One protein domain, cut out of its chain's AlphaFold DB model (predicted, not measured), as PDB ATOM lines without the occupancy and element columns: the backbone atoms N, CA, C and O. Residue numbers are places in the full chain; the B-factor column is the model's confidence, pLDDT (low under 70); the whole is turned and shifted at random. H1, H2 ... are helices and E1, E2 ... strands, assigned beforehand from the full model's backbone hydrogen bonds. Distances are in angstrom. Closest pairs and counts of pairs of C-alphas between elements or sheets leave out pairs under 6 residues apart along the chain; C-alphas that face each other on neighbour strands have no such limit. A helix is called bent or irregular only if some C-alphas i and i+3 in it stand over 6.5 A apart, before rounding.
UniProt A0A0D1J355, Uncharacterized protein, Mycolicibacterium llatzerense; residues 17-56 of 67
ATOM      1  N   ILE A  17     -45.266  14.545 -39.439       81.44
ATOM      2  CA  ILE A  17     -43.875  14.676 -39.848       81.44
ATOM      3  C   ILE A  17     -43.674  16.137 -40.231       81.44
ATOM      4  O   ILE A  17     -44.356  16.651 -41.116       81.44
ATOM      5  N   TYR A  18     -42.736  16.785 -39.550       80.75
ATOM      6  CA  TYR A  18     -42.221  18.090 -39.931       80.75
ATOM      7  C   TYR A  18     -40.891  17.858 -40.630       80.75
ATOM      8  O   TYR A  18     -39.961  17.313 -40.036       80.75
ATOM      9  N   SER A  19     -40.831  18.212 -41.903       79.00
ATOM     10  CA  SER A  19     -39.612  18.183 -42.692       79.00
ATOM     11  C   SER A  19     -39.395  19.562 -43.289       79.00
ATOM     12  O   SER A  19     -40.353  20.306 -43.492       79.00
ATOM     13  N   ASP A  20     -38.144  19.868 -43.609       77.00
ATOM     14  CA  ASP A  20     -37.750  21.114 -44.272       77.00
ATOM     15  C   ASP A  20     -38.552  21.381 -45.552       77.00
ATOM     16  O   ASP A  20     -38.832  22.520 -45.899       77.00
ATOM     17  N   ILE A  21     -38.952  20.309 -46.237       78.25
ATOM     18  CA  ILE A  21     -39.612  20.377 -47.541       78.25
ATOM     19  C   ILE A  21     -41.135  20.231 -47.470       78.25
ATOM     20  O   ILE A  21     -41.819  20.546 -48.440       78.25
ATOM     21  N   ALA A  22     -41.684  19.698 -46.372       80.56
ATOM     22  CA  ALA A  22     -43.117  19.434 -46.263       80.56
ATOM     23  C   ALA A  22     -43.571  19.106 -44.836       80.56
ATOM     24  O   ALA A  22     -42.866  18.451 -44.063       80.56
ATOM     25  N   ILE A  23     -44.821  19.464 -44.543       83.25
ATOM     26  CA  ILE A  23     -45.565  18.987 -43.379       83.25
ATOM     27  C   ILE A  23     -46.517  17.885 -43.832       83.25
ATOM     28  O   ILE A  23     -47.400  18.101 -44.666       83.25
ATOM     29  N   ILE A  24     -46.360  16.703 -43.240       84.38
ATOM     30  CA  ILE A  24     -47.138  15.513 -43.582       84.38
ATOM     31  C   ILE A  24     -47.863  15.018 -42.334       84.38
ATOM     32  O   ILE A  24     -47.242  14.700 -41.327       84.38
ATOM     33  N   ASP A  25     -49.181  14.927 -42.395       84.19
ATOM     34  CA  ASP A  25     -50.019  14.288 -41.391       84.19
ATOM     35  C   ASP A  25     -50.183  12.799 -41.719       84.19
ATOM     36  O   ASP A  25     -50.461  12.403 -42.852       84.19
ATOM     37  N   LEU A  26     -49.993  11.954 -40.714       81.69
ATOM     38  CA  LEU A  26     -50.159  10.514 -40.817       81.69
ATOM     39  C   LEU A  26     -51.395  10.118 -40.022       81.69
ATOM     40  O   LEU A  26     -51.391  10.078 -38.789       81.69
ATOM     41  N   SER A  27     -52.457   9.777 -40.740       77.94
ATOM     42  CA  SER A  27     -53.684   9.275 -40.142       77.94
ATOM     43  C   SER A  27     -53.817   7.780 -40.383       77.94
ATOM     44  O   SER A  27     -53.786   7.310 -41.518       77.94
ATOM     45  N   ALA A  28     -54.052   7.019 -39.313       72.06
ATOM     46  CA  ALA A  28     -54.294   5.581 -39.415       72.06
ATOM     47  C   ALA A  28     -55.537   5.239 -40.259       72.06
ATOM     48  O   ALA A  28     -55.617   4.138 -40.797       72.06
ATOM     49  N   THR A  29     -56.497   6.164 -40.372       77.25
ATOM     50  CA  THR A  29     -57.756   5.962 -41.105       77.25
ATOM     51  C   THR A  29     -57.776   6.639 -42.472       77.25
ATOM     52  O   THR A  29     -58.405   6.118 -43.389       77.25
ATOM     53  N   ARG A  30     -57.109   7.790 -42.631       69.75
ATOM     54  CA  ARG A  30     -57.117   8.562 -43.892       69.75
ATOM     55  C   ARG A  30     -55.880   8.344 -44.766       69.75
ATOM     56  O   ARG A  30     -55.938   8.674 -45.950       69.75
ATOM     57  N   GLY A  31     -54.823   7.750 -44.214       78.44
ATOM     58  CA  GLY A  31     -53.546   7.545 -44.891       78.44
ATOM     59  C   GLY A  31     -52.579   8.710 -44.684       78.44
ATOM     60  O   GLY A  31     -52.639   9.415 -43.674       78.44
ATOM     61  N   VAL A  32     -51.660   8.866 -45.637       81.38
ATOM     62  CA  VAL A  32     -50.639   9.917 -45.642       81.38
ATOM     63  C   VAL A  32     -51.212  11.163 -46.304       81.38
ATOM     64  O   VAL A  32     -51.553  11.141 -47.490       81.38
ATOM     65  N   THR A  33     -51.297  12.246 -45.541       82.81
ATOM     66  CA  THR A  33     -51.832  13.518 -46.008       82.81
ATOM     67  C   THR A  33     -50.765  14.598 -45.952       82.81
ATOM     68  O   THR A  33     -50.197  14.854 -44.901       82.81
ATOM     69  N   VAL A  34     -50.518  15.287 -47.055       81.06
ATOM     70  CA  VAL A  34     -49.649  16.464 -47.073       81.06
ATOM     71  C   VAL A  34     -50.489  17.688 -46.718       81.06
ATOM     72  O   VAL A  34     -51.519  17.943 -47.347       81.06
ATOM     73  N   ILE A  35     -50.065  18.405 -45.677       83.12
ATOM     74  CA  ILE A  35     -50.693  19.657 -45.239       83.12
ATOM     75  C   ILE A  35     -50.124  20.821 -46.046       83.12
ATOM     76  O   ILE A  35     -50.885  21.636 -46.550       83.12
ATOM     77  N   GLU A  36     -48.798  20.885 -46.165       79.62
ATOM     78  CA  GLU A  36     -48.097  22.012 -46.781       79.62
ATOM     79  C   GLU A  36     -46.747  21.550 -47.332       79.62
ATOM     80  O   GLU A  36     -46.118  20.651 -46.762       79.62
ATOM     81  N   THR A  37     -46.304  22.148 -48.435       79.44
ATOM     82  CA  THR A  37     -45.004  21.889 -49.064       79.44
ATOM     83  C   THR A  37     -44.210  23.183 -49.174       79.44
ATOM     84  O   THR A  37     -44.761  24.228 -49.507       79.44
ATOM     85  N   PHE A  38     -42.906  23.110 -48.914       78.69
ATOM     86  CA  PHE A  38     -41.997  24.253 -48.889       78.69
ATOM     87  C   PHE A  38     -40.892  24.052 -49.924       78.69
ATOM     88  O   PHE A  38     -40.069  23.147 -49.804       78.69
ATOM     89  N   GLY A  39     -40.887  24.884 -50.969       73.56
ATOM     90  CA  GLY A  39     -39.838  24.871 -51.997       73.56
ATOM     91  C   GLY A  39     -39.804  23.625 -52.894       73.56
ATOM     92  O   GLY A  39     -38.863  23.467 -53.669       73.56
ATOM     93  N   VAL A  40     -40.804  22.742 -52.804       75.94
ATOM     94  CA  VAL A  40     -40.996  21.589 -53.697       75.94
ATOM     95  C   VAL A  40     -42.476  21.437 -54.041       75.94
ATOM     96  O   VAL A  40     -43.331  21.591 -53.171       75.94
ATOM     97  N   SER A  41     -42.789  21.096 -55.291       75.25
ATOM     98  CA  SER A  41     -44.166  20.794 -55.695       75.25
ATOM     99  C   SER A  41     -44.593  19.411 -55.180       75.25
ATOM    100  O   SER A  41     -43.779  18.484 -55.076       75.25
ATOM    101  N   VAL A  42     -45.893  19.224 -54.928       74.00
ATOM    102  CA  VAL A  42     -46.471  17.953 -54.438       74.00
ATOM    103  C   VAL A  42     -46.118  16.765 -55.341       74.00
ATOM    104  O   VAL A  42     -45.837  15.671 -54.849       74.00
ATOM    105  N   ALA A  43     -46.069  16.977 -56.659       74.69
ATOM    106  CA  ALA A  43     -45.692  15.948 -57.628       74.69
ATOM    107  C   ALA A  43     -44.227  15.499 -57.480       74.69
ATOM    108  O   ALA A  43     -43.926  14.310 -57.595       74.69
ATOM    109  N   ASP A  44     -43.307  16.427 -57.191       77.38
ATOM    110  CA  ASP A  44     -41.904  16.078 -56.947       77.38
ATOM    111  C   ASP A  44     -41.749  15.321 -55.625       77.38
ATOM    112  O   ASP A  44     -41.037  14.319 -55.551       77.38
ATOM    113  N   LEU A  45     -42.502  15.741 -54.606       77.25
ATOM    114  CA  LEU A  45     -42.554  15.076 -53.311       77.25
ATOM    115  C   LEU A  45     -43.091  13.637 -53.429       77.25
ATOM    116  O   LEU A  45     -42.486  12.714 -52.885       77.25
ATOM    117  N   GLN A  46     -44.167  13.412 -54.191       78.50
ATOM    118  CA  GLN A  46     -44.689  12.067 -54.468       78.50
ATOM    119  C   GLN A  46     -43.648  11.177 -55.157       78.50
ATOM    120  O   GLN A  46     -43.457  10.032 -54.744       78.50
ATOM    121  N   ARG A  47     -42.930  11.701 -56.162       79.69
ATOM    122  CA  ARG A  47     -41.859  10.953 -56.844       79.69
ATOM    123  C   ARG A  47     -40.726  10.568 -55.897       79.69
ATOM    124  O   ARG A  47     -40.228   9.450 -55.983       79.69
ATOM    125  N   ARG A  48     -40.327  11.466 -54.991       79.31
ATOM    126  CA  ARG A  48     -39.244  11.216 -54.026       79.31
ATOM    127  C   ARG A  48     -39.629  10.225 -52.933       79.31
ATOM    128  O   ARG A  48     -38.804   9.392 -52.573       79.31
ATOM    129  N   LEU A  49     -40.846  10.320 -52.390       76.19
ATOM    130  CA  LEU A  49     -41.291   9.399 -51.340       76.19
ATOM    131  C   LEU A  49     -41.783   8.052 -51.887       76.19
ATOM    132  O   LEU A  49     -41.814   7.084 -51.132       76.19
ATOM    133  N   GLY A  50     -42.175   7.970 -53.163       74.94
ATOM    134  CA  GLY A  50     -42.683   6.733 -53.766       74.94
ATOM    135  C   GLY A  50     -43.992   6.239 -53.141       74.94
ATOM    136  O   GLY A  50     -44.300   5.052 -53.208       74.94
ATOM    137  N   VAL A  51     -44.751   7.135 -52.502       71.94
ATOM    138  CA  VAL A  51     -46.041   6.839 -51.870       71.94
ATOM    139  C   VAL A  51     -47.117   7.758 -52.427       71.94
ATOM    140  O   VAL A  51     -46.856   8.910 -52.777       71.94
ATOM    141  N   GLU A  52     -48.345   7.251 -52.486       73.50
ATOM    142  CA  GLU A  52     -49.499   8.062 -52.856       73.50
ATOM    143  C   GLU A  52     -49.777   9.078 -51.738       73.50
ATOM    144  O   GLU A  52     -50.200   8.725 -50.635       73.50
ATOM    145  N   LEU A  53     -49.476  10.348 -52.010       71.94
ATOM    146  CA  LEU A  53     -49.724  11.455 -51.087       71.94
ATOM    147  C   LEU A  53     -51.076  12.086 -51.409       71.94
ATOM    148  O   LEU A  53     -51.287  12.530 -52.537       71.94
ATOM    149  N   ARG A  54     -51.969  12.174 -50.421       73.75
ATOM    150  CA  ARG A  54     -53.185  12.988 -50.538       73.75
ATOM    151  C   ARG A  54     -52.890  14.399 -50.067       73.75
ATOM    152  O   ARG A  54     -52.462  14.589 -48.937       73.75
ATOM    153  N   PHE A  55     -53.116  15.392 -50.909       69.62
ATOM    154  CA  PHE A  55     -52.927  16.786 -50.526       69.62
ATOM    155  C   PHE A  55     -54.231  17.342 -49.936       69.62
ATOM    156  O   PHE A  55     -55.292  17.176 -50.538       69.62
ATOM    157  N   GLN A  56     -54.174  17.935 -48.738       68.06
ATOM    158  CA  GLN A  56     -55.349  18.511 -48.052       68.06
ATOM    159  C   GLN A  56     -55.249  20.040 -47.881       68.06
ATOM    160  O   GLN A  56     -56.197  20.660 -47.403       68.06
TER     161      GLN A  56
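Overview. This is residues 17 to 56 of the 67 residues of an uncharacterized protein of Mycolicibacterium llatzerense (UniProt A0A0D1J355). A small sheet of three antiparallel strands, made of the long hairpin E2 and E3 with the short strand E1 along its edge, has one short helix, H1, that only grazes it; after H1 the chain folds back, and residues 54 to 55 pair with E3. The hairpin makes the longest axis. The printed part has 40 residues, with three named strands and one named helix in the order E1, E2, E3, H1; the sheet's order is E1, E2, E3, and the class is mixed, helices and strands. The whole is compact, with a radius of gyration of the C-alphas of 9.3 A, and elongated in outline, spanning 28 by 18 by 14 A.

Arrangement. Begin at E2, residues 22 to 27, the inner strand of the sheet. Beside it find E3, residues 31 to 37, an edge strand; the two form a hairpin, antiparallel at 158 degrees between their directions. Look there for N 25 and O 33, 2.7 A apart, and N 33 and O 25, 2.8 A apart, both within hydrogen-bond range. The other edge strand is E1, residues 17 to 19, which forms a hairpin with E2, antiparallel at 170 degrees; N 17 and O 24 are within hydrogen-bond range at 2.7 A. E1 and E3 are apart. These three strands make a meander, each strand the antiparallel neighbour of the one before. Residues 33 to 34 of E3 also pair, parallel, with residues 54 to 55. Now look at H1, residues 42 to 49: it is on the sheet but only grazes it, with its residues 42 to 46. H1 and E3 are near each other, with 5 pairs of C-alphas within 10 A. In H1 every O i to N i+4 pair is within hydrogen-bond range.

Along the chain. Find C-alpha 22 at (-43.117, 19.434, -46.263); from there E2 runs 15.9 A to C-alpha 27. E3, the longest strand with 7 residues, covers 17.2 A from Gly 31 to Thr 37. Go back to C-alpha 17 at (-43.875, 14.676, -39.848) for E1, 6.2 A long, ending at Ser 19. H1 runs 10.5 A from Val 42 to C-alpha 49 at (-41.291, 9.399, -51.340) and is not bent.

Size, cuts and confidence. The two C-alphas farthest apart are those of Thr 29 and Gly 39, 28.2 A. The printed part has no cut, and the links E1 to E2, E2 to E3 and E3 to H1 are tight. The mean pLDDT of the printed part is 77.4; this predicted model is under 70 at residue 30 and residues 55 to 56.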